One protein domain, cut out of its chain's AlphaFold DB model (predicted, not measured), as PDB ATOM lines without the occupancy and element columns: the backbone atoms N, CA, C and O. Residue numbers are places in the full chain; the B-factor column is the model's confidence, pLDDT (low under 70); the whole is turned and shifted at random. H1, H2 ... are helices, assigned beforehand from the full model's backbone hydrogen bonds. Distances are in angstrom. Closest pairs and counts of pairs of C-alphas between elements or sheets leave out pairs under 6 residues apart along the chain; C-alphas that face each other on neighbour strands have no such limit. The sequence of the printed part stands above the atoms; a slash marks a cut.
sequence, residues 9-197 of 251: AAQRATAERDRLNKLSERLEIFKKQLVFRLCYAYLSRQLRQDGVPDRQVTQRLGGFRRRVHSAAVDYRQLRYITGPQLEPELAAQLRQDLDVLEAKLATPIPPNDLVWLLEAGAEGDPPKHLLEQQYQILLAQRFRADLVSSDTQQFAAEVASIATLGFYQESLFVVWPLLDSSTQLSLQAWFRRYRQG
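What this domain is: This is residues 9 to 197 of the 251 residues of the protein "Sec31 protein" of Symbiodinium sp. CCMP2592 (UniProt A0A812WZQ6). One long helix, H1, is the spine of this all-helix domain: H2 folds back from its far end, the hairpin of H3 and H4 packs along its second half, and H7 and H8 pack on it too. H6 covers H7 and H8 on the side away from H1, H9 runs beside H6, H5 sits by H8, and residues 9 to 15 of H1 stick out. The printed part has 189 residues, with nine named helices, H1 to H9 in order, and no named strand. It is compact, with a radius of gyration of the C-alphas of 18.0 A, and its outline is elongated, spanning 58 by 37 by 26 A.

How they stand to each other: Start from H1, residues 9 to 49, and H8, residues 168 to 178, the hubs, which touch five helices each. They touch at a steep tilt of 59 degrees, closest at C-alphas 27 and 174, 5.3 A. H1 touches H3, residues 75 to 85, at C-alphas 32 and 75, 4.7 A, at a shallow tilt of 5 degrees, the same way. H4, residues 88 to 106, forms a hairpin with H3 and touches H1 at C-alphas 94 and 42, 6.9 A, opposite ways. H2, residues 54 to 70, forms a hairpin with H1, at C-alphas 57 and 47, 6.3 A. H7, residues 152 to 163, touches H1 at C-alphas 159 and 34, 6.5 A. It also forms a hairpin with H6, residues 128 to 146, at C-alphas 153 and 140, 5.0 A. H1, H3, H4, H6, H7 and H8 form a bundle, a group of helices packed together. H5, residues 111 to 119, touches H8 at C-alphas 117 and 169, 6.4 A. H9, residues 181 to 195, is close to H6 but not clearly touching, at C-alphas 183 and 138, 6.5 A. Each O i to N i+4 pair is within hydrogen-bond range in H1, H4, H5, H6, H7 and H9; it is 11 of 13 in H2, 5 of 7 in H8 and 3 of 7 in H3, where 4 of 8 O i to N i+3 pairs are.

Where its parts are: Find C-alpha 9 at (16.854, 0.724, 27.204); from there H1 runs 59.8 A to C-alpha 49 at (35.286, 54.428, 45.914). H4 is 26.7 A long, H6 25.7 A and H2 24.1 A. H9 runs 21.3 A to C-alpha 195 at (45.391, 11.229, 31.511).

The domain as a whole: The C-alphas of Ala 9 and Gly 51, the two farthest apart, are 63.1 A apart. The printed part has no cut and no long link. No printed residue is under pLDDT 70.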
ATOM      1  N   ALA A   9      16.727  -0.511  27.976       85.12
ATOM      2  CA  ALA A   9      16.854   0.724  27.204       85.12
ATOM      3  C   ALA A   9      16.021   1.864  27.816       85.12
ATOM      4  O   ALA A   9      16.526   2.978  27.974       85.12
ATOM      5  N   ALA A  10      14.784   1.578  28.232       87.00
ATOM      6  CA  ALA A  10      13.912   2.551  28.891       87.00
ATOM      7  C   ALA A  10      14.483   3.033  30.238       87.00
ATOM      8  O   ALA A  10      14.453   4.230  30.544       87.00
ATOM      9  N   GLN A  11      15.060   2.123  31.028       86.50
ATOM     10  CA  GLN A  11      15.729   2.466  32.286       86.50
ATOM     11  C   GLN A  11      16.944   3.380  32.065       86.50
ATOM     12  O   GLN A  11      17.093   4.377  32.773       86.50
ATOM     13  N   ARG A  12      17.783   3.098  31.056       85.38
ATOM     14  CA  ARG A  12      18.939   3.949  30.710       85.38
ATOM     15  C   ARG A  12      18.512   5.352  30.284       85.38
ATOM     16  O   ARG A  12      19.065   6.324  30.791       85.38
ATOM     17  N   ALA A  13      17.497   5.455  29.427       86.69
ATOM     18  CA  ALA A  13      16.968   6.742  28.978       86.69
ATOM     19  C   ALA A  13      16.406   7.581  30.141       86.69
ATOM     20  O   ALA A  13      16.588   8.798  30.189       86.69
ATOM     21  N   THR A  14      15.751   6.928  31.107       89.81
ATOM     22  CA  THR A  14      15.216   7.595  32.303       89.81
ATOM     23  C   THR A  14      16.348   8.104  33.199       89.81
ATOM     24  O   THR A  14      16.348   9.271  33.586       89.81
ATOM     25  N   ALA A  15      17.362   7.272  33.458       87.50
ATOM     26  CA  ALA A  15      18.522   7.650  34.263       87.50
ATOM     27  C   ALA A  15      19.324   8.807  33.641       87.50
ATOM     28  O   ALA A  15      19.775   9.709  34.349       87.50
ATOM     29  N   GLU A  16      19.484   8.808  32.316       86.69
ATOM     30  CA  GLU A  16      20.129   9.899  31.586       86.69
ATOM     31  C   GLU A  16      19.338  11.205  31.716       86.69
ATOM     32  O   GLU A  16      19.908  12.249  32.038       86.69
ATOM     33  N   ARG A  17      18.010  11.145  31.564       88.31
ATOM     34  CA  ARG A  17      17.137  12.307  31.744       88.31
ATOM     35  C   ARG A  17      17.224  12.884  33.155       88.31
ATOM     36  O   ARG A  17      17.363  14.096  33.307       88.31
ATOM     37  N   ASP A  18      17.194  12.037  34.179       90.00
ATOM     38  CA  ASP A  18      17.318  12.476  35.573       90.00
ATOM     39  C   ASP A  18      18.674  13.128  35.847       90.00
ATOM     40  O   ASP A  18      18.767  14.126  36.565       90.00
ATOM     41  N   ARG A  19      19.740  12.604  35.237       88.88
ATOM     42  CA  ARG A  19      21.079  13.188  35.325       88.88
ATOM     43  C   ARG A  19      21.133  14.576  34.689       88.88
ATOM     44  O   ARG A  19      21.664  15.497  35.307       88.88
ATOM     45  N   LEU A  20      20.549  14.754  33.504       89.81
ATOM     46  CA  LEU A  20      20.475  16.061  32.840       89.81
ATOM     47  C   LEU A  20      19.621  17.067  33.625       89.81
ATOM     48  O   LEU A  20      19.978  18.246  33.697       89.81
ATOM     49  N   ASN A  21      18.540  16.613  34.265       91.44
ATOM     50  CA  ASN A  21      17.725  17.459  35.140       91.44
ATOM     51  C   ASN A  21      18.549  17.981  36.327       91.44
ATOM     52  O   ASN A  21      18.570  19.186  36.563       91.44
ATOM     53  N   LYS A  22      19.312  17.113  37.007       91.19
ATOM     54  CA  LYS A  22      20.199  17.516  38.116       91.19
ATOM     55  C   LYS A  22      21.269  18.517  37.678       91.19
ATOM     56  O   LYS A  22      21.518  19.503  38.367       91.19
ATOM     57  N   LEU A  23      21.882  18.297  36.512       92.44
ATOM     58  CA  LEU A  23      22.857  19.235  35.945       92.44
ATOM     59  C   LEU A  23      22.218  20.601  35.642       92.44
ATOM     60  O   LEU A  23      22.816  21.640  35.922       92.44
ATOM     61  N   SER A  24      20.983  20.605  35.140       91.81
ATOM     62  CA  SER A  24      20.218  21.829  34.876       91.81
ATOM     63  C   SER A  24      19.858  22.574  36.165       91.81
ATOM     64  O   SER A  24      20.057  23.784  36.251       91.81
ATOM     65  N   GLU A  25      19.406  21.868  37.205       92.38
ATOM     66  CA  GLU A  25      19.157  22.448  38.534       92.38
ATOM     67  C   GLU A  25      20.429  23.067  39.119       92.38
ATOM     68  O   GLU A  25      20.424  24.196  39.622       92.38
ATOM     69  N   ARG A  26      21.556  22.359  39.000       93.38
ATOM     70  CA  ARG A  26      22.851  22.856  39.454       93.38
ATOM     71  C   ARG A  26      23.283  24.108  38.695       93.38
ATOM     72  O   ARG A  26      23.828  25.022  39.322       93.38
ATOM     73  N   LEU A  27      23.027  24.171  37.388       93.50
ATOM     74  CA  LEU A  27      23.283  25.356  36.573       93.50
ATOM     75  C   LEU A  27      22.450  26.554  37.043       93.50
ATOM     76  O   LEU A  27      23.000  27.645  37.164       93.50
ATOM     77  N   GLU A  28      21.174  26.376  37.386       92.12
ATOM     78  CA  GLU A  28      20.345  27.468  37.924       92.12
ATOM     79  C   GLU A  28      20.856  27.973  39.285       92.12
ATOM     80  O   GLU A  28      20.962  29.184  39.510       92.12
ATOM     81  N   ILE A  29      21.277  27.067  40.173       92.38
ATOM     82  CA  ILE A  29      21.926  27.442  41.441       92.38
ATOM     83  C   ILE A  29      23.219  28.224  41.170       92.38
ATOM     84  O   ILE A  29      23.473  29.253  41.803       92.38
ATOM     85  N   PHE A  30      24.028  27.755  40.219       94.44
ATOM     86  CA  PHE A  30      25.276  28.404  39.835       94.44
ATOM     87  C   PHE A  30      25.043  29.802  39.252       94.44
ATOM     88  O   PHE A  30      25.699  30.746  39.689       94.44
ATOM     89  N   LYS A  31      24.064  29.976  38.353       93.62
ATOM     90  CA  LYS A  31      23.665  31.286  37.803       93.62
ATOM     91  C   LYS A  31      23.340  32.278  38.915       93.62
ATOM     92  O   LYS A  31      23.861  33.393  38.925       93.62
ATOM     93  N   LYS A  32      22.547  31.856  39.905       92.44
ATOM     94  CA  LYS A  32      22.219  32.695  41.066       92.44
ATOM     95  C   LYS A  32      23.456  33.097  41.863       92.44
ATOM     96  O   LYS A  32      23.585  34.264  42.230       92.44
ATOM     97  N   GLN A  33      24.361  32.158  42.125       93.19
ATOM     98  CA  GLN A  33      25.602  32.434  42.851       93.19
ATOM     99  C   GLN A  33      26.517  33.384  42.067       93.19
ATOM    100  O   GLN A  33      27.019  34.346  42.644       93.19
ATOM    101  N   LEU A  34      26.675  33.163  40.762       94.38
ATOM    102  CA  LEU A  34      27.478  33.986  39.861       94.38
ATOM    103  C   LEU A  34      26.985  35.439  39.828       94.38
ATOM    104  O   LEU A  34      27.752  36.363  40.096       94.38
ATOM    105  N   VAL A  35      25.691  35.638  39.560       94.25
ATOM    106  CA  VAL A  35      25.073  36.971  39.509       94.25
ATOM    107  C   VAL A  35      25.166  37.662  40.865       94.25
ATOM    108  O   VAL A  35      25.523  38.837  40.938       94.25
ATOM    109  N   PHE A  36      24.919  36.932  41.957       93.75
ATOM    110  CA  PHE A  36      25.091  37.473  43.301       93.75
ATOM    111  C   PHE A  36      26.520  37.972  43.538       93.75
ATOM    112  O   PHE A  36      26.684  39.074  44.062       93.75
ATOM    113  N   ARG A  37      27.545  37.202  43.145       93.81
ATOM    114  CA  ARG A  37      28.947  37.618  43.289       93.81
ATOM    115  C   ARG A  37      29.271  38.853  42.474       93.81
ATOM    116  O   ARG A  37      29.898  39.762  43.011       93.81
ATOM    117  N   LEU A  38      28.791  38.933  41.236       94.69
ATOM    118  CA  LEU A  38      29.018  40.110  40.408       94.69
ATOM    119  C   LEU A  38      28.366  41.356  41.027       94.69
ATOM    120  O   LEU A  38      29.033  42.366  41.235       94.69
ATOM    121  N   CYS A  39      27.091  41.270  41.416       94.38
ATOM    122  CA  CYS A  39      26.400  42.363  42.104       94.38
ATOM    123  C   CYS A  39      27.115  42.776  43.401       94.38
ATOM    124  O   CYS A  39      27.269  43.965  43.680       94.38
ATOM    125  N   TYR A  40      27.577  41.798  44.185       93.62
ATOM    126  CA  TYR A  40      28.333  42.035  45.411       93.62
ATOM    127  C   TYR A  40      29.652  42.771  45.134       93.62
ATOM    128  O   TYR A  40      29.980  43.717  45.851       93.62
ATOM    129  N   ALA A  41      30.381  42.383  44.083       93.44
ATOM    130  CA  ALA A  41      31.630  43.021  43.678       93.44
ATOM    131  C   ALA A  41      31.420  44.489  43.276       93.44
ATOM    132  O   ALA A  41      32.163  45.357  43.732       93.44
ATOM    133  N   TYR A  42      30.367  44.791  42.511       95.19
ATOM    134  CA  TYR A  42      30.031  46.167  42.129       95.19
ATOM    135  C   TYR A  42      29.648  47.043  43.331       95.19
ATOM    136  O   TYR A  42      30.155  48.158  43.458       95.19
ATOM    137  N   LEU A  43      28.823  46.536  44.254       94.50
ATOM    138  CA  LEU A  43      28.488  47.266  45.485       94.50
ATOM    139  C   LEU A  43      29.723  47.494  46.368       94.50
ATOM    140  O   LEU A  43      29.900  48.574  46.925       94.50
ATOM    141  N   SER A  44      30.588  46.483  46.489       93.38
ATOM    142  CA  SER A  44      31.853  46.587  47.222       93.38
ATOM    143  C   SER A  44      32.761  47.655  46.615       93.38
ATOM    144  O   SER A  44      33.295  48.500  47.334       93.38
ATOM    145  N   ARG A  45      32.885  47.663  45.281       92.75
ATOM    146  CA  ARG A  45      33.669  48.649  44.535       92.75
ATOM    147  C   ARG A  45      33.176  50.068  44.794       92.75
ATOM    148  O   ARG A  45      34.002  50.912  45.121       92.75
ATOM    149  N   GLN A  46      31.870  50.313  44.700       94.25
ATOM    150  CA  GLN A  46      31.323  51.642  44.965       94.25
ATOM    151  C   GLN A  46      31.598  52.093  46.397       94.25
ATOM    152  O   GLN A  46      32.144  53.166  46.602       94.25
ATOM    153  N   LEU A  47      31.316  51.247  47.393       93.75
ATOM    154  CA  LEU A  47      31.561  51.605  48.792       93.75
ATOM    155  C   LEU A  47      33.038  51.946  49.046       93.75
ATOM    156  O   LEU A  47      33.337  52.871  49.799       93.75
ATOM    157  N   ARG A  48      33.968  51.229  48.407       92.75
ATOM    158  CA  ARG A  48      35.401  51.549  48.478       92.75
ATOM    159  C   ARG A  48      35.741  52.864  47.774       92.75
ATOM    160  O   ARG A  48      36.550  53.621  48.300       92.75
ATOM    161  N   GLN A  49      35.129  53.150  46.623       92.81
ATOM    162  CA  GLN A  49      35.286  54.428  45.914       92.81
ATOM    163  C   GLN A  49      34.731  55.610  46.724       92.81
ATOM    164  O   GLN A  49      35.343  56.674  46.732       92.81
ATOM    165  N   ASP A  50      33.667  55.385  47.495       93.00
ATOM    166  CA  ASP A  50      33.089  56.347  48.442       93.00
ATOM    167  C   ASP A  50      33.953  56.541  49.710       93.00
ATOM    168  O   ASP A  50      33.569  57.260  50.634       93.00
ATOM    169  N   GLY A  51      35.112  55.877  49.800       92.88
ATOM    170  CA  GLY A  51      36.041  55.981  50.927       92.88
ATOM    171  C   GLY A  51      35.617  55.202  52.175       92.88
ATOM    172  O   GLY A  51      36.146  55.446  53.263       92.88
ATOM    173  N   VAL A  52      34.671  54.264  52.061       93.12
ATOM    174  CA  VAL A  52      34.224  53.446  53.196       93.12
ATOM    175  C   VAL A  52      35.325  52.443  53.584       93.12
ATOM    176  O   VAL A  52      35.761  51.662  52.737       93.12
ATOM    177  N   PRO A  53      35.750  52.384  54.863       91.94
ATOM    178  CA  PRO A  53      36.750  51.414  55.314       91.94
ATOM    179  C   PRO A  53      36.284  49.963  55.129       91.94
ATOM    180  O   PRO A  53      35.122  49.654  55.399       91.94
ATOM    181  N   ASP A  54      37.192  49.041  54.788       88.62
ATOM    182  CA  ASP A  54      36.854  47.643  54.449       88.62
ATOM    183  C   ASP A  54      35.987  46.930  55.501       88.62
ATOM    184  O   ASP A  54      35.023  46.243  55.161       88.62
ATOM    185  N   ARG A  55      36.256  47.142  56.799       88.94
ATOM    186  CA  ARG A  55      35.431  46.566  57.881       88.94
ATOM    187  C   ARG A  55      33.966  47.004  57.782       88.94
ATOM    188  O   ARG A  55      33.060  46.206  58.021       88.94
ATOM    189  N   GLN A  56      33.728  48.262  57.418       89.38
ATOM    190  CA  GLN A  56      32.384  48.805  57.237       89.38
ATOM    191  C   GLN A  56      31.763  48.354  55.911       89.38
ATOM    192  O   GLN A  56      30.553  48.122  55.872       89.38
ATOM    193  N   VAL A  57      32.561  48.156  54.854       90.38
ATOM    194  CA  VAL A  57      32.097  47.554  53.591       90.38
ATOM    195  C   VAL A  57      31.479  46.183  53.867       90.38
ATOM    196  O   VAL A  57      30.323  45.947  53.514       90.38
ATOM    197  N   THR A  58      32.181  45.306  54.595       89.38
ATOM    198  CA  THR A  58      31.659  43.976  54.955       89.38
ATOM    199  C   THR A  58      30.351  44.059  55.747       89.38
ATOM    200  O   THR A  58      29.414  43.309  55.468       89.38
ATOM    201  N   GLN A  59      30.249  44.982  56.709       88.69
ATOM    202  CA  GLN A  59      29.026  45.165  57.498       88.69
ATOM    203  C   GLN A  59      27.842  45.633  56.639       88.69
ATOM    204  O   GLN A  59      26.760  45.043  56.714       88.69
ATOM    205  N   ARG A  60      28.048  46.649  55.789       87.88
ATOM    206  CA  ARG A  60      27.011  47.192  54.894       87.88
ATOM    207  C   ARG A  60      26.541  46.141  53.888       87.88
ATOM    208  O   ARG A  60      25.337  45.936  53.718       87.88
ATOM    209  N   LEU A  61      27.474  45.391  53.305       92.25
ATOM    210  CA  LEU A  61      27.159  44.295  52.390       92.25
ATOM    211  C   LEU A  61      26.534  43.079  53.093       92.25
ATOM    212  O   LEU A  61      25.804  42.311  52.466       92.25
ATOM    213  N   GLY A  62      26.740  42.918  54.403       88.00
ATOM    214  CA  GLY A  62      26.061  41.900  55.206       88.00
ATOM    215  C   GLY A  62      24.535  42.052  55.184       88.00
ATOM    216  O   GLY A  62      23.816  41.053  55.124       88.00
ATOM    217  N   GLY A  63      24.034  43.293  55.157       85.69
ATOM    218  CA  GLY A  63      22.609  43.586  54.981       85.69
ATOM    219  C   GLY A  63      22.087  43.145  53.614       85.69
ATOM    220  O   GLY A  63      21.062  42.467  53.539       85.69
ATOM    221  N   PHE A  64      22.822  43.456  52.543       88.25
ATOM    222  CA  PHE A  64      22.495  43.009  51.186       88.25
ATOM    223  C   PHE A  64      22.462  41.479  51.083       88.25
ATOM    224  O   PHE A  64      21.472  40.917  50.614       88.25
ATOM    225  N   ARG A  65      23.489  40.796  51.612       89.06
ATOM    226  CA  ARG A  65      23.551  39.328  51.638       89.06
ATOM    227  C   ARG A  65      22.325  38.736  52.325       89.06
ATOM    228  O   ARG A  65      21.690  37.859  51.749       89.06
ATOM    229  N   ARG A  66      21.963  39.232  53.514       86.75
ATOM    230  CA  ARG A  66      20.776  38.757  54.239       86.75
ATOM    231  C   ARG A  66      19.503  38.923  53.412       86.75
ATOM    232  O   ARG A  66      18.800  37.938  53.254       86.75
ATOM    233  N   ARG A  67      19.261  40.101  52.820       84.06
ATOM    234  CA  ARG A  67      18.067  40.358  51.990       84.06
ATOM    235  C   ARG A  67      17.940  39.388  50.814       84.06
ATOM    236  O   ARG A  67      16.854  38.878  50.563       84.06
ATOM    237  N   VAL A  68      19.043  39.121  50.115       84.94
ATOM    238  CA  VAL A  68      19.056  38.215  48.955       84.94
ATOM    239  C   VAL A  68      18.818  36.756  49.350       84.94
ATOM    240  O   VAL A  68      18.183  36.021  48.599       84.94
ATOM    241  N   HIS A  69      19.327  36.328  50.508       80.12
ATOM    242  CA  HIS A  69      19.205  34.938  50.959       80.12
ATOM    243  C   HIS A  69      17.904  34.671  51.728       80.12
ATOM    244  O   HIS A  69      17.442  33.536  51.739       80.12
ATOM    245  N   SER A  70      17.315  35.685  52.371       75.19
ATOM    246  CA  SER A  70      16.062  35.544  53.125       75.19
ATOM    247  C   SER A  70      14.818  35.599  52.246       75.19
ATOM    248  O   SER A  70      13.783  35.061  52.620       75.19
ATOM    249  N   ALA A  71      14.889  36.285  51.106       70.38
ATOM    250  CA  ALA A  71      13.808  36.310  50.134       70.38
ATOM    251  C   ALA A  71      14.063  35.259  49.042       70.38
ATOM    252  O   ALA A  71      15.210  34.962  48.702       70.38
ATOM    253  N   ALA A  72      12.990  34.714  48.462       75.81
ATOM    254  CA  ALA A  72      13.044  33.848  47.283       75.81
ATOM    255  C   ALA A  72      13.402  34.660  46.020       75.81
ATOM    256  O   ALA A  72      12.674  34.664  45.033       75.81
ATOM    257  N   VAL A  73      14.507  35.408  46.088       80.69
ATOM    258  CA  VAL A  73      14.982  36.295  45.030       80.69
ATOM    259  C   VAL A  73      15.552  35.442  43.908       80.69
ATOM    260  O   VAL A  73      16.489  34.660  44.128       80.69
ATOM    261  N   ASP A  74      14.981  35.596  42.719       84.75
ATOM    262  CA  ASP A  74      15.527  35.040  41.483       84.75
ATOM    263  C   ASP A  74      16.790  35.814  41.065       84.75
ATOM    264  O   ASP A  74      16.931  37.004  41.358       84.75
ATOM    265  N   TYR A  75      17.721  35.175  40.356       84.19
ATOM    266  CA  TYR A  75      18.954  35.834  39.925       84.19
ATOM    267  C   TYR A  75      18.669  37.057  39.044       84.19
ATOM    268  O   TYR A  75      19.320  38.087  39.202       84.19
ATOM    269  N   ARG A  76      17.619  37.010  38.214       85.44
ATOM    270  CA  ARG A  76      17.190  38.146  37.380       85.44
ATOM    271  C   ARG A  76      16.729  39.344  38.209       85.44
ATOM    272  O   ARG A  76      16.899  40.492  37.807       85.44
ATOM    273  N   GLN A  77      16.176  39.100  39.398       89.25
ATOM    274  CA  GLN A  77      15.728  40.160  40.302       89.25
ATOM    275  C   GLN A  77      16.903  40.908  40.949       89.25
ATOM    276  O   GLN A  77      16.759  42.079  41.307       89.25
ATOM    277  N   LEU A  78      18.085  40.286  41.047       89.62
ATOM    278  CA  LEU A  78      19.275  40.912  41.635       89.62
ATOM    279  C   LEU A  78      19.717  42.164  40.878       89.62
ATOM    280  O   LEU A  78      20.169  43.119  41.511       89.62
ATOM    281  N   ARG A  79      19.505  42.208  39.558       88.88
ATOM    282  CA  ARG A  79      19.718  43.404  38.732       88.88
ATOM    283  C   ARG A  79      18.898  44.595  39.231       88.88
ATOM    284  O   ARG A  79      19.436  45.690  39.376       88.88
ATOM    285  N   TYR A  80      17.616  44.380  39.517       89.12
ATOM    286  CA  TYR A  80      16.689  45.435  39.940       89.12
ATOM    287  C   TYR A  80      16.894  45.857  41.394       89.12
ATOM    288  O   TYR A  80      16.598  46.991  41.749       89.12
ATOM    289  N   ILE A  81      17.434  44.967  42.229       90.56
ATOM    290  CA  ILE A  81      17.807  45.296  43.609       90.56
ATOM    291  C   ILE A  81      19.124  46.079  43.635       90.56
ATOM    292  O   ILE A  81      19.260  47.036  44.393       90.56
ATOM    293  N   THR A  82      20.108  45.667  42.835       92.69
ATOM    294  CA  THR A  82      21.476  46.201  42.894       92.69
ATOM    295  C   THR A  82      21.613  47.507  42.123       92.69
ATOM    296  O   THR A  82      22.192  48.450  42.647       92.69
ATOM    297  N   GLY A  83      21.045  47.592  40.916       91.81
ATOM    298  CA  GLY A  83      21.187  48.754  40.033       91.81
ATOM    299  C   GLY A  83      20.856  50.103  40.689       91.81
ATOM    300  O   GLY A  83      21.676  51.005  40.587       91.81
ATOM    301  N   PRO A  84      19.725  50.255  41.408       93.38
ATOM    302  CA  PRO A  84      19.367  51.517  42.065       93.38
ATOM    303  C   PRO A  84      20.272  51.926  43.235       93.38
ATOM    304  O   PRO A  84      20.196  53.062  43.686       93.38
ATOM    305  N   GLN A  85      21.078  51.005  43.772       92.81
ATOM    306  CA  GLN A  85      22.045  51.300  44.835       92.81
ATOM    307  C   GLN A  85      23.388  51.786  44.272       92.81
ATOM    308  O   GLN A  85      24.253  52.176  45.053       92.81
ATOM    309  N   LEU A  86      23.575  51.717  42.950       95.38
ATOM    310  CA  LEU A  86      24.817  52.078  42.287       95.38
ATOM    311  C   LEU A  86      24.736  53.458  41.630       95.38
ATOM    312  O   LEU A  86      23.680  53.866  41.146       95.38
ATOM    313  N   GLU A  87      25.878  54.134  41.546       95.81
ATOM    314  CA  GLU A  87      26.054  55.316  40.706       95.81
ATOM    315  C   GLU A  87      25.763  54.977  39.230       95.81
ATOM    316  O   GLU A  87      26.034  53.848  38.796       95.81
ATOM    317  N   PRO A  88      25.240  55.924  38.424       94.94
ATOM    318  CA  PRO A  88      24.737  55.638  37.079       94.94
ATOM    319  C   PRO A  88      25.736  54.918  36.164       94.94
ATOM    320  O   PRO A  88      25.350  54.017  35.417       94.94
ATOM    321  N   GLU A  89      27.018  55.281  36.241       93.94
ATOM    322  CA  GLU A  89      28.079  54.663  35.444       93.94
ATOM    323  C   GLU A  89      28.313  53.199  35.846       93.94
ATOM    324  O   GLU A  89      28.286  52.307  34.996       93.94
ATOM    325  N   LEU A  90      28.462  52.920  37.146       94.56
ATOM    326  CA  LEU A  90      28.632  51.556  37.653       94.56
ATOM    327  C   LEU A  90      27.389  50.698  37.414       94.56
ATOM    328  O   LEU A  90      27.509  49.513  37.112       94.56
ATOM    329  N   ALA A  91      26.195  51.284  37.507       95.50
ATOM    330  CA  ALA A  91      24.947  50.597  37.198       95.50
ATOM    331  C   ALA A  91      24.864  50.186  35.715       95.50
ATOM    332  O   ALA A  91      24.338  49.115  35.402       95.50
ATOM    333  N   ALA A  92      25.374  51.022  34.802       95.19
ATOM    334  CA  ALA A  92      25.454  50.704  33.379       95.19
ATOM    335  C   ALA A  92      26.485  49.597  33.099       95.19
ATOM    336  O   ALA A  92      26.162  48.648  32.385       95.19
ATOM    337  N   GLN A  93      27.668  49.668  33.720       95.50
ATOM    338  CA  GLN A  93      28.703  48.630  33.616       95.50
ATOM    339  C   GLN A  93      28.207  47.279  34.153       95.50
ATOM    340  O   GLN A  93      28.290  46.271  33.455       95.50
ATOM    341  N   LEU A  94      27.586  47.259  35.343       95.62
ATOM    342  CA  LEU A  94      26.993  46.046  35.916       95.62
ATOM    343  C   LEU A  94      25.965  45.428  34.965       95.62
ATOM    344  O   LEU A  94      25.920  44.212  34.810       95.62
ATOM    345  N   ARG A  95      25.117  46.253  34.343       95.31
ATOM    346  CA  ARG A  95      24.109  45.774  33.396       95.31
ATOM    347  C   ARG A  95      24.753  45.099  32.191       95.31
ATOM    348  O   ARG A  95      24.330  44.006  31.842       95.31
ATOM    349  N   GLN A  96      25.770  45.725  31.605       95.75
ATOM    350  CA  GLN A  96      26.493  45.162  30.470       95.75
ATOM    351  C   GLN A  96      27.153  43.825  30.829       95.75
ATOM    352  O   GLN A  96      26.985  42.851  30.100       95.75
ATOM    353  N   ASP A  97      27.837  43.752  31.972       96.25
ATOM    354  CA  ASP A  97      28.480  42.516  32.427       96.25
ATOM    355  C   ASP A  97      27.456  41.401  32.694       96.25
ATOM    356  O   ASP A  97      27.685  40.245  32.334       96.25
ATOM    357  N   LEU A  98      26.307  41.735  33.292       95.44
ATOM    358  CA  LEU A  98      25.215  40.782  33.499       95.44
ATOM    359  C   LEU A  98      24.642  40.277  32.176       95.44
ATOM    360  O   LEU A  98      24.492  39.068  32.023       95.44
ATOM    361  N   ASP A  99      24.373  41.170  31.222       95.25
ATOM    362  CA  ASP A  99      23.830  40.798  29.913       95.25
ATOM    363  C   ASP A  99      24.810  39.855  29.168       95.25
ATOM    364  O   ASP A  99      24.390  38.867  28.562       95.25
ATOM    365  N   VAL A 100      26.128  40.088  29.279       95.38
ATOM    366  CA  VAL A 100      27.170  39.199  28.727       95.38
ATOM    367  C   VAL A 100      27.152  37.817  29.386       95.38
ATOM    368  O   VAL A 100      27.178  36.798  28.689       95.38
ATOM    369  N   LEU A 101      27.117  37.753  30.720       94.94
ATOM    370  CA  LEU A 101      27.096  36.477  31.443       94.94
ATOM    371  C   LEU A 101      25.802  35.695  31.190       94.94
ATOM    372  O   LEU A 101      25.852  34.479  31.011       94.94
ATOM    373  N   GLU A 102      24.656  36.375  31.137       93.62
ATOM    374  CA  GLU A 102      23.367  35.759  30.819       93.62
ATOM    375  C   GLU A 102      23.368  35.165  29.409       93.62
ATOM    376  O   GLU A 102      22.958  34.017  29.238       93.62
ATOM    377  N   ALA A 103      23.894  35.888  28.414       94.25
ATOM    378  CA  ALA A 103      24.002  35.386  27.046       94.25
ATOM    379  C   ALA A 103      24.875  34.121  26.957       94.25
ATOM    380  O   ALA A 103      24.502  33.140  26.306       94.25
ATOM    381  N   LYS A 104      26.011  34.104  27.664       94.19
ATOM    382  CA  LYS A 104      26.893  32.930  27.751       94.19
ATOM    383  C   LYS A 104      26.181  31.731  28.373       94.19
ATOM    384  O   LYS A 104      26.135  30.657  27.784       94.19
ATOM    385  N   LEU A 105      25.547  31.930  29.527       93.38
ATOM    386  CA  LEU A 105      24.853  30.876  30.273       93.38
ATOM    387  C   LEU A 105      23.534  30.411  29.633       93.38
ATOM    388  O   LEU A 105      22.980  29.393  30.055       93.38
ATOM    389  N   ALA A 106      23.007  31.155  28.658       91.81
ATOM    390  CA  ALA A 106      21.852  30.768  27.852       91.81
ATOM    391  C   ALA A 106      22.232  29.925  26.623       91.81
ATOM    392  O   ALA A 106      21.350  29.338  25.995       91.81
ATOM    393  N   THR A 107      23.520  29.854  26.270       89.25
ATOM    394  CA  THR A 107      23.978  29.096  25.103       89.25
ATOM    395  C   THR A 107      23.873  27.591  25.383       89.25
ATOM    396  O   THR A 107      24.460  27.114  26.358       89.25
ATOM    397  N   PRO A 108      23.131  26.820  24.563       88.88
ATOM    398  CA  PRO A 108      23.000  25.382  24.762       88.88
ATOM    399  C   PRO A 108      24.328  24.671  24.493       88.88
ATOM    400  O   PRO A 108      25.062  25.021  23.569       88.88
ATOM    401  N   ILE A 109      24.611  23.639  25.286       90.88
ATOM    402  CA  ILE A 109      25.802  22.805  25.110       90.88
ATOM    403  C   ILE A 109      25.587  21.886  23.896       90.88
ATOM    404  O   ILE A 109      24.581  21.168  23.859       90.88
ATOM    405  N   PRO A 110      26.500  21.877  22.908       90.12
ATOM    406  CA  PRO A 110      26.416  20.965  21.775       90.12
ATOM    407  C   PRO A 110      26.415  19.489  22.215       90.12
ATOM    408  O   PRO A 110      27.119  19.142  23.164       90.12
ATOM    409  N   PRO A 111      25.712  18.584  21.505       88.00
ATOM    410  CA  PRO A 111      25.641  17.170  21.886       88.00
ATOM    411  C   PRO A 111      27.008  16.491  22.053       88.00
ATOM    412  O   PRO A 111      27.201  15.729  22.993       88.00
ATOM    413  N   ASN A 112      27.975  16.805  21.185       88.19
ATOM    414  CA  ASN A 112      29.323  16.231  21.263       88.19
ATOM    415  C   ASN A 112      30.056  16.632  22.551       88.19
ATOM    416  O   ASN A 112      30.711  15.798  23.174       88.19
ATOM    417  N   ASP A 113      29.921  17.892  22.970       92.81
ATOM    418  CA  ASP A 113      30.523  18.374  24.213       92.81
ATOM    419  C   ASP A 113      29.800  17.794  25.426       92.81
ATOM    420  O   ASP A 113      30.436  17.444  26.418       92.81
ATOM    421  N   LEU A 114      28.478  17.631  25.335       91.06
ATOM    422  CA  LEU A 114      27.681  17.018  26.388       91.06
ATOM    423  C   LEU A 114      28.124  15.577  26.666       91.06
ATOM    424  O   LEU A 114      28.282  15.219  27.829       91.06
ATOM    425  N   VAL A 115      28.387  14.774  25.627       90.00
ATOM    426  CA  VAL A 115      28.929  13.412  25.792       90.00
ATOM    427  C   VAL A 115      30.244  13.449  26.571       90.00
ATOM    428  O   VAL A 115      30.378  12.762  27.582       90.00
ATOM    429  N   TRP A 116      31.177  14.319  26.176       92.06
ATOM    430  CA  TRP A 116      32.453  14.460  26.878       92.06
ATOM    431  C   TRP A 116      32.277  14.882  28.346       92.06
ATOM    432  O   TRP A 116      32.906  14.307  29.234       92.06
ATOM    433  N   LEU A 117      31.390  15.843  28.627       92.81
ATOM    434  CA  LEU A 117      31.091  16.299  29.988       92.81
ATOM    435  C   LEU A 117      30.505  15.184  30.865       92.81
ATOM    436  O   LEU A 117      30.794  15.122  32.061       92.81
ATOM    437  N   LEU A 118      29.686  14.303  30.284       89.88
ATOM    438  CA  LEU A 118      29.081  13.168  30.981       89.88
ATOM    439  C   LEU A 118      30.071  12.015  31.219       89.88
ATOM    440  O   LEU A 118      29.847  11.211  32.127       89.88
ATOM    441  N   GLU A 119      31.152  11.933  30.447       88.62
ATOM    442  CA  GLU A 119      32.225  10.942  30.613       88.62
ATOM    443  C   GLU A 119      33.380  11.443  31.496       88.62
ATOM    444  O   GLU A 119      34.162  10.644  32.013       88.62
ATOM    445  N   ALA A 120      33.504  12.757  31.686       87.44
ATOM    446  CA  ALA A 120      34.516  13.354  32.551       87.44
ATOM    447  C   ALA A 120      34.264  13.055  34.043       87.44
ATOM    448  O   ALA A 120      33.137  12.819  34.474       87.44
ATOM    449  N   GLY A 121      35.316  13.097  34.858       82.69
ATOM    450  CA  GLY A 121      35.308  12.667  36.260       82.69
ATOM    451  C   GLY A 121      35.550  11.166  36.451       82.69
ATOM    452  O   GLY A 121      35.138  10.617  37.471       82.69
ATOM    453  N   ALA A 122      36.173  10.513  35.470       85.25
ATOM    454  CA  ALA A 122      36.581   9.115  35.536       85.25
ATOM    455  C   ALA A 122      37.928   8.953  36.263       85.25
ATOM    456  O   ALA A 122      38.640   9.921  36.532       85.25
ATOM    457  N   GLU A 123      38.305   7.711  36.562       83.50
ATOM    458  CA  GLU A 123      39.634   7.411  37.094       83.50
ATOM    459  C   GLU A 123      40.732   7.898  36.128       83.50
ATOM    460  O   GLU A 123      40.632   7.731  34.911       83.50
ATOM    461  N   GLY A 124      41.764   8.547  36.674       86.12
ATOM    462  CA  GLY A 124      42.829   9.180  35.891       86.12
ATOM    463  C   GLY A 124      42.523  10.602  35.410       86.12
ATOM    464  O   GLY A 124      43.377  11.203  34.759       86.12
ATOM    465  N   ASP A 125      41.350  11.163  35.724       92.62
ATOM    466  CA  ASP A 125      41.094  12.590  35.520       92.62
ATOM    467  C   ASP A 125      41.851  13.490  36.504       92.62
ATOM    468  O   ASP A 125      42.215  13.050  37.600       92.62
ATOM    469  N   PRO A 126      42.071  14.768  36.131       93.75
ATOM    470  CA  PRO A 126      42.662  15.740  37.031       93.75
ATOM    471  C   PRO A 126      41.923  15.806  38.372       93.75
ATOM    472  O   PRO A 126      40.691  15.841  38.403       93.75
ATOM    473  N   PRO A 127      42.630  15.897  39.507       93.38
ATOM    474  CA  PRO A 127      41.995  16.132  40.784       93.38
ATOM    475  C   PRO A 127      41.334  17.511  40.792       93.38
ATOM    476  O   PRO A 127      41.787  18.479  40.179       93.38
ATOM    477  N   LYS A 128      40.249  17.608  41.557       92.44
ATOM    478  CA  LYS A 128      39.355  18.769  41.571       92.44
ATOM    479  C   LYS A 128      40.043  20.097  41.920       92.44
ATOM    480  O   LYS A 128      39.632  21.135  41.417       92.44
ATOM    481  N   HIS A 129      41.097  20.073  42.739       93.62
ATOM    482  CA  HIS A 129      41.861  21.278  43.078       93.62
ATOM    483  C   HIS A 129      42.676  21.812  41.885       93.62
ATOM    484  O   HIS A 129      42.757  23.022  41.701       93.62
ATOM    485  N   LEU A 130      43.227  20.933  41.037       95.56
ATOM    486  CA  LEU A 130      43.892  21.344  39.795       95.56
ATOM    487  C   LEU A 130      42.876  21.821  38.762       95.56
ATOM    488  O   LEU A 130      43.124  22.797  38.059       95.56
ATOM    489  N   LEU A 131      41.707  21.177  38.706       95.94
ATOM    490  CA  LEU A 131      40.601  21.645  37.878       95.94
ATOM    491  C   LEU A 131      40.165  23.063  38.273       95.94
ATOM    492  O   LEU A 131      39.967  23.903  37.400       95.94
ATOM    493  N   GLU A 132      40.071  23.348  39.574       96.81
ATOM    494  CA  GLU A 132      39.778  24.692  40.071       96.81
ATOM    495  C   GLU A 132      40.819  25.703  39.592       96.81
ATOM    496  O   GLU A 132      40.449  26.709  38.996       96.81
ATOM    497  N   GLN A 133      42.113  25.425  39.779       96.12
ATOM    498  CA  GLN A 133      43.195  26.298  39.302       96.12
ATOM    499  C   GLN A 133      43.106  26.539  37.790       96.12
ATOM    500  O   GLN A 133      43.243  27.674  37.326       96.12
ATOM    501  N   GLN A 134      42.806  25.494  37.019       96.56
ATOM    502  CA  GLN A 134      42.635  25.608  35.577       96.56
ATOM    503  C   GLN A 134      41.426  26.482  35.212       96.56
ATOM    504  O   GLN A 134      41.520  27.308  34.301       96.56
ATOM    505  N   TYR A 135      40.311  26.369  35.942       97.12
ATOM    506  CA  TYR A 135      39.176  27.279  35.784       97.12
ATOM    507  C   TYR A 135      39.565  28.721  36.074       97.12
ATOM    508  O   TYR A 135      39.196  29.591  35.292       97.12
ATOM    509  N   GLN A 136      40.330  28.989  37.135       96.06
ATOM    510  CA  GLN A 136      40.767  30.350  37.461       96.06
ATOM    511  C   GLN A 136      41.529  30.982  36.291       96.06
ATOM    512  O   GLN A 136      41.247  32.120  35.917       96.06
ATOM    513  N   ILE A 137      42.442  30.231  35.668       95.19
ATOM    514  CA  ILE A 137      43.234  30.700  34.523       95.19
ATOM    515  C   ILE A 137      42.333  30.985  33.317       95.19
ATOM    516  O   ILE A 137      42.380  32.083  32.754       95.19
ATOM    517  N   LEU A 138      41.505  30.013  32.919       96.38
ATOM    518  CA  LEU A 138      40.667  30.130  31.724       96.38
ATOM    519  C   LEU A 138      39.594  31.211  31.893       96.38
ATOM    520  O   LEU A 138      39.427  32.059  31.017       96.38
ATOM    521  N   LEU A 139      38.909  31.240  33.037       96.56
ATOM    522  CA  LEU A 139      37.886  32.240  33.333       96.56
ATOM    523  C   LEU A 139      38.483  33.642  33.435       96.56
ATOM    524  O   LEU A 139      37.882  34.572  32.911       96.56
ATOM    525  N   ALA A 140      39.669  33.820  34.026       94.75
ATOM    526  CA  ALA A 140      40.306  35.135  34.088       94.75
ATOM    527  C   ALA A 140      40.626  35.679  32.689       94.75
ATOM    528  O   ALA A 140      40.417  36.864  32.424       94.75
ATOM    529  N   GLN A 141      41.094  34.820  31.777       93.19
ATOM    530  CA  GLN A 141      41.323  35.201  30.381       93.19
ATOM    531  C   GLN A 141      40.016  35.610  29.692       93.19
ATOM    532  O   GLN A 141      39.972  36.659  29.049       93.19
ATOM    533  N   ARG A 142      38.946  34.820  29.863       93.75
ATOM    534  CA  ARG A 142      37.631  35.110  29.271       93.75
ATOM    535  C   ARG A 142      37.011  36.379  29.836       93.75
ATOM    536  O   ARG A 142      36.627  37.261  29.080       93.75
ATOM    537  N   PHE A 143      36.957  36.509  31.154       94.81
ATOM    538  CA  PHE A 143      36.346  37.657  31.812       94.81
ATOM    539  C   PHE A 143      37.084  38.955  31.513       94.81
ATOM    540  O   PHE A 143      36.431  39.970  31.326       94.81
ATOM    541  N   ARG A 144      38.416  38.931  31.378       93.81
ATOM    542  CA  ARG A 144      39.177  40.110  30.937       93.81
ATOM    543  C   ARG A 144      38.804  40.570  29.526       93.81
ATOM    544  O   ARG A 144      38.884  41.761  29.253       93.81
ATOM    545  N   ALA A 145      38.456  39.644  28.634       91.56
ATOM    546  CA  ALA A 145      38.054  39.971  27.269       91.56
ATOM    547  C   ALA A 145      36.577  40.389  27.172       91.56
ATOM    548  O   ALA A 145      36.238  41.237  26.352       91.56
ATOM    549  N   ASP A 146      35.719  39.781  27.993       92.06
ATOM    550  CA  ASP A 146      34.267  39.845  27.834       92.06
ATOM    551  C   ASP A 146      33.580  40.841  28.800       92.06
ATOM    552  O   ASP A 146      32.487  41.313  28.492       92.06
ATOM    553  N   LEU A 147      34.180  41.158  29.957       93.75
ATOM    554  CA  LEU A 147      33.588  42.020  30.992       93.75
ATOM    555  C   LEU A 147      34.267  43.394  31.058       93.75
ATOM    556  O   LEU A 147      35.472  43.528  30.852       93.75
ATOM    557  N   VAL A 148      33.486  44.412  31.415       91.00
ATOM    558  CA  VAL A 148      33.944  45.791  31.639       91.00
ATOM    559  C   VAL A 148      34.588  45.952  33.017       91.00
ATOM    560  O   VAL A 148      35.458  46.805  33.199       91.00
ATOM    561  N   SER A 149      34.169  45.148  34.002       81.88
ATOM    562  CA  SER A 149      34.739  45.175  35.352       81.88
ATOM    563  C   SER A 149      36.269  45.064  35.335       81.88
ATOM    564  O   SER A 149      36.849  44.269  34.603       81.88
ATOM    565  N   SER A 150      36.942  45.831  36.192       72.69
ATOM    566  CA  SER A 150      38.405  45.817  36.298       72.69
ATOM    567  C   SER A 150      38.950  44.655  37.136       72.69
ATOM    568  O   SER A 150      40.131  44.337  37.032       72.69
ATOM    569  N   ASP A 151      38.118  44.015  37.965       85.50
ATOM    570  CA  ASP A 151      38.545  42.977  38.920       85.50
ATOM    571  C   ASP A 151      38.211  41.554  38.434       85.50
ATOM    572  O   ASP A 151      37.631  40.720  39.132       85.50
ATOM    573  N   THR A 152      38.529  41.282  37.166       88.31
ATOM    574  CA  THR A 152      38.174  40.022  36.489       88.31
ATOM    575  C   THR A 152      38.926  38.816  37.035       88.31
ATOM    576  O   THR A 152      38.407  37.704  36.977       88.31
ATOM    577  N   GLN A 153      40.117  39.016  37.603       92.69
ATOM    578  CA  GLN A 153      40.918  37.938  38.178       92.69
ATOM    579  C   GLN A 153      40.345  37.447  39.511       92.69
ATOM    580  O   GLN A 153      40.167  36.241  39.680       92.69
ATOM    581  N   GLN A 154      40.010  38.357  40.432       92.94
ATOM    582  CA  GLN A 154      39.365  37.980  41.690       92.94
ATOM    583  C   GLN A 154      37.995  37.355  41.423       92.94
ATOM    584  O   GLN A 154      37.654  36.326  42.004       92.94
ATOM    585  N   PHE A 155      37.231  37.930  40.488       94.38
ATOM    586  CA  PHE A 155      35.944  37.370  40.099       94.38
ATOM    587  C   PHE A 155      36.089  35.955  39.516       94.38
ATOM    588  O   PHE A 155      35.370  35.053  39.934       94.38
ATOM    589  N   ALA A 156      37.059  35.716  38.628       96.12
ATOM    590  CA  ALA A 156      37.346  34.379  38.107       96.12
ATOM    591  C   ALA A 156      37.693  33.370  39.213       96.12
ATOM    592  O   ALA A 156      37.207  32.239  39.172       96.12
ATOM    593  N   ALA A 157      38.476  33.781  40.217       96.06
ATOM    594  CA  ALA A 157      38.804  32.940  41.367       96.06
ATOM    595  C   ALA A 157      37.562  32.537  42.173       96.06
ATOM    596  O   ALA A 157      37.367  31.360  42.484       96.06
ATOM    597  N   GLU A 158      36.675  33.494  42.452       95.19
ATOM    598  CA  GLU A 158      35.420  33.224  43.154       95.19
ATOM    599  C   GLU A 158      34.489  32.315  42.345       95.19
ATOM    600  O   GLU A 158      33.884  31.399  42.902       95.19
ATOM    601  N   VAL A 159      34.390  32.532  41.032       96.38
ATOM    602  CA  VAL A 159      33.561  31.710  40.143       96.38
ATOM    603  C   VAL A 159      34.083  30.279  40.055       96.38
ATOM    604  O   VAL A 159      33.284  29.344  40.138       96.38
ATOM    605  N   ALA A 160      35.401  30.097  39.943       96.94
ATOM    606  CA  ALA A 160      36.028  28.781  39.947       96.94
ATOM    607  C   ALA A 160      35.704  28.022  41.242       96.94
ATOM    608  O   ALA A 160      35.195  26.905  41.178       96.94
ATOM    609  N   SER A 161      35.894  28.665  42.397       96.19
ATOM    610  CA  SER A 161      35.590  28.075  43.705       96.19
ATOM    611  C   SER A 161      34.105  27.715  43.850       96.19
ATOM    612  O   SER A 161      33.758  26.637  44.326       96.19
ATOM    613  N   ILE A 162      33.193  28.571  43.375       95.25
ATOM    614  CA  ILE A 162      31.750  28.287  43.383       95.25
ATOM    615  C   ILE A 162      31.406  27.087  42.494       95.25
ATOM    616  O   ILE A 162      30.571  26.259  42.877       95.25
ATOM    617  N   ALA A 163      32.013  26.985  41.310       95.06
ATOM    618  CA  ALA A 163      31.796  25.862  40.405       95.06
ATOM    619  C   ALA A 163      32.239  24.545  41.051       95.06
ATOM    620  O   ALA A 163      31.496  23.558  41.022       95.06
ATOM    621  N   THR A 164      33.398  24.550  41.714       94.12
ATOM    622  CA  THR A 164      33.979  23.385  42.385       94.12
ATOM    623  C   THR A 164      33.356  23.075  43.749       94.12
ATOM    624  O   THR A 164      33.803  22.151  44.415       94.12
ATOM    625  N   LEU A 165      32.264  23.713  44.179       90.12
ATOM    626  CA  LEU A 165      31.519  23.230  45.355       90.12
ATOM    627  C   LEU A 165      30.729  21.939  45.082       90.12
ATOM    628  O   LEU A 165      30.510  21.154  46.001       90.12
ATOM    629  N   GLY A 166      30.312  21.705  43.834       83.06
ATOM    630  CA  GLY A 166      29.479  20.556  43.447       83.06
ATOM    631  C   GLY A 166      30.269  19.281  43.147       83.06
ATOM    632  O   GLY A 166      31.467  19.189  43.417       83.06
ATOM    633  N   PHE A 167      29.618  18.294  42.539       89.56
ATOM    634  CA  PHE A 167      30.323  17.127  42.001       89.56
ATOM    635  C   PHE A 167      31.235  17.515  40.825       89.56
ATOM    636  O   PHE A 167      31.129  18.597  40.248       89.56
ATOM    637  N   TYR A 168      32.168  16.635  40.461       92.50
ATOM    638  CA  TYR A 168      33.157  16.918  39.415       92.50
ATOM    639  C   TYR A 168      32.501  17.304  38.079       92.50
ATOM    640  O   TYR A 168      32.777  18.363  37.518       92.50
ATOM    641  N   GLN A 169      31.558  16.482  37.622       92.56
ATOM    642  CA  GLN A 169      30.821  16.686  36.371       92.56
ATOM    643  C   GLN A 169      29.944  17.932  36.405       92.56
ATOM    644  O   GLN A 169      29.903  18.691  35.443       92.56
ATOM    645  N   GLU A 170      29.289  18.179  37.537       93.81
ATOM    646  CA  GLU A 170      28.537  19.407  37.771       93.81
ATOM    647  C   GLU A 170      29.416  20.646  37.607       93.81
ATOM    648  O   GLU A 170      28.996  21.608  36.973       93.81
ATOM    649  N   SER A 171      30.643  20.617  38.139       94.88
ATOM    650  CA  SER A 171      31.572  21.744  38.022       94.88
ATOM    651  C   SER A 171      31.932  22.044  36.565       94.88
ATOM    652  O   SER A 171      31.941  23.205  36.166       94.88
ATOM    653  N   LEU A 172      32.164  21.002  35.759       95.62
ATOM    654  CA  LEU A 172      32.446  21.141  34.332       95.62
ATOM    655  C   LEU A 172      31.226  21.681  33.593       95.62
ATOM    656  O   LEU A 172      31.345  22.636  32.831       95.62
ATOM    657  N   PHE A 173      30.054  21.114  33.869       95.31
ATOM    658  CA  PHE A 173      28.804  21.491  33.223       95.31
ATOM    659  C   PHE A 173      28.459  22.969  33.430       95.31
ATOM    660  O   PHE A 173      28.039  23.632  32.487       95.31
ATOM    661  N   VAL A 174      28.658  23.510  34.638       95.62
ATOM    662  CA  VAL A 174      28.317  24.914  34.921       95.62
ATOM    663  C   VAL A 174      29.348  25.920  34.411       95.62
ATOM    664  O   VAL A 174      28.989  27.057  34.116       95.62
ATOM    665  N   VAL A 175      30.617  25.516  34.288       96.31
ATOM    666  CA  VAL A 175      31.688  26.373  33.751       96.31
ATOM    667  C   VAL A 175      31.693  26.374  32.227       96.31
ATOM    668  O   VAL A 175      32.011  27.400  31.631       96.31
ATOM    669  N   TRP A 176      31.310  25.263  31.590       96.44
ATOM    670  CA  TRP A 176      31.366  25.092  30.135       96.44
ATOM    671  C   TRP A 176      30.794  26.268  29.322       96.44
ATOM    672  O   TRP A 176      31.484  26.726  28.409       96.44
ATOM    673  N   PRO A 177      29.610  26.828  29.655       95.69
ATOM    674  CA  PRO A 177      29.017  27.925  28.887       95.69
ATOM    675  C   PRO A 177      29.750  29.264  29.053       95.69
ATOM    676  O   PRO A 177      29.556  30.181  28.260       95.69
ATOM    677  N   LEU A 178      30.580  29.413  30.092       96.06
ATOM    678  CA  LEU A 178      31.384  30.619  30.315       96.06
ATOM    679  C   LEU A 178      32.653  30.640  29.452       96.06
ATOM    680  O   LEU A 178      33.251  31.702  29.250       96.06
ATOM    681  N   LEU A 179      33.050  29.476  28.946       95.38
ATOM    682  CA  LEU A 179      34.181  29.294  28.053       95.38
ATOM    683  C   LEU A 179      33.725  29.455  26.598       95.38
ATOM    684  O   LEU A 179      32.618  29.074  26.230       95.38
ATOM    685  N   ASP A 180      34.585  30.022  25.760       93.38
ATOM    686  CA  ASP A 180      34.396  29.967  24.311       93.38
ATOM    687  C   ASP A 180      34.990  28.683  23.731       93.38
ATOM    688  O   ASP A 180      35.722  27.957  24.403       93.38
ATOM    689  N   SER A 181      34.759  28.436  22.444       92.31
ATOM    690  CA  SER A 181      35.249  27.227  21.776       92.31
ATOM    691  C   SER A 181      36.770  27.042  21.889       92.31
ATOM    692  O   SER A 181      37.247  25.915  22.011       92.31
ATOM    693  N   SER A 182      37.549  28.133  21.892       93.12
ATOM    694  CA  SER A 182      39.010  28.055  22.016       93.12
ATOM    695  C   SER A 182      39.462  27.621  23.419       93.12
ATOM    696  O   SER A 182      40.338  26.759  23.562       93.12
ATOM    697  N   THR A 183      38.836  28.155  24.468       94.44
ATOM    698  CA  THR A 183      39.135  27.786  25.860       94.44
ATOM    699  C   THR A 183      38.548  26.431  26.250       94.44
ATOM    700  O   THR A 183      39.197  25.690  26.988       94.44
ATOM    701  N   GLN A 184      37.400  26.047  25.691       95.12
ATOM    702  CA  GLN A 184      36.837  24.695  25.795       95.12
ATOM    703  C   GLN A 184      37.802  23.643  25.236       95.12
ATOM    704  O   GLN A 184      38.142  22.679  25.925       95.12
ATOM    705  N   LEU A 185      38.327  23.868  24.025       93.88
ATOM    706  CA  LEU A 185      39.326  22.983  23.422       93.88
ATOM    707  C   LEU A 185      40.607  22.916  24.266       93.88
ATOM    708  O   LEU A 185      41.181  21.842  24.447       93.88
ATOM    709  N   SER A 186      41.042  24.053  24.812       95.12
ATOM    710  CA  SER A 186      42.216  24.120  25.689       95.12
ATOM    711  C   SER A 186      42.022  23.300  26.967       95.12
ATOM    712  O   SER A 186      42.934  22.580  27.376       95.12
ATOM    713  N   LEU A 187      40.828  23.347  27.566       95.75
ATOM    714  CA  LEU A 187      40.477  22.537  28.730       95.75
ATOM    715  C   LEU A 187      40.488  21.038  28.391       95.75
ATOM    716  O   LEU A 187      41.132  20.258  29.089       95.75
ATOM    717  N   GLN A 188      39.855  20.633  27.287       94.50
ATOM    718  CA  GLN A 188      39.856  19.236  26.834       94.50
ATOM    719  C   GLN A 188      41.274  18.719  26.532       94.50
ATOM    720  O   GLN A 188      41.625  17.590  26.883       94.50
ATOM    721  N   ALA A 189      42.117  19.543  25.902       93.75
ATOM    722  CA  ALA A 189      43.509  19.203  25.623       93.75
ATOM    723  C   ALA A 189      44.326  19.040  26.913       93.75
ATOM    724  O   ALA A 189      45.138  18.120  27.011       93.75
ATOM    725  N   TRP A 190      44.089  19.896  27.910       95.00
ATOM    726  CA  TRP A 190      44.710  19.784  29.227       95.00
ATOM    727  C   TRP A 190      44.308  18.486  29.942       95.00
ATOM    728  O   TRP A 190      45.191  17.752  30.382       95.00
ATOM    729  N   PHE A 191      43.018  18.126  29.943       94.62
ATOM    730  CA  PHE A 191      42.533  16.832  30.451       94.62
ATOM    731  C   PHE A 191      43.225  15.644  29.776       94.62
ATOM    732  O   PHE A 191      43.655  14.698  30.434       94.62
ATOM    733  N   ARG A 192      43.353  15.685  28.445       91.94
ATOM    734  CA  ARG A 192      44.009  14.614  27.686       91.94
ATOM    735  C   ARG A 192      45.475  14.459  28.082       91.94
ATOM    736  O   ARG A 192      45.929  13.334  28.259       91.94
ATOM    737  N   ARG A 193      46.198  15.572  28.236       92.19
ATOM    738  CA  ARG A 193      47.590  15.563  28.711       92.19
ATOM    739  C   ARG A 193      47.688  15.004  30.134       92.19
ATOM    740  O   ARG A 193      48.614  14.239  30.389       92.19
ATOM    741  N   TYR A 194      46.698  15.284  30.990       91.81
ATOM    742  CA  TYR A 194      46.602  14.712  32.342       91.81
ATOM    743  C   TYR A 194      46.546  13.214  32.350       91.81
ATOM    744  O   TYR A 194      47.410  12.557  32.927       91.81
ATOM    745  N   ARG A 195      45.579  12.673  31.620       90.31
ATOM    746  CA  ARG A 195      45.391  11.229  31.511       90.31
ATOM    747  C   ARG A 195      46.617  10.517  30.927       90.31
ATOM    748  O   ARG A 195      46.815   9.338  31.180       90.31
ATOM    749  N   GLN A 196      47.434  11.221  30.143       89.75
ATOM    750  CA  GLN A 196      48.662  10.696  29.536       89.75
ATOM    751  C   GLN A 196      49.906  10.852  30.427       89.75
ATOM    752  O   GLN A 196      50.987  10.430  30.021       89.75
ATOM    753  N   GLY A 197      49.787  11.465  31.610       84.81
ATOM    754  CA  GLY A 197      50.921  11.741  32.497       84.81
ATOM    755  C   GLY A 197      51.886  12.809  31.967       84.81
ATOM    756  O   GLY A 197      53.004  12.921  32.457       84.81
TER     757      GLY A 197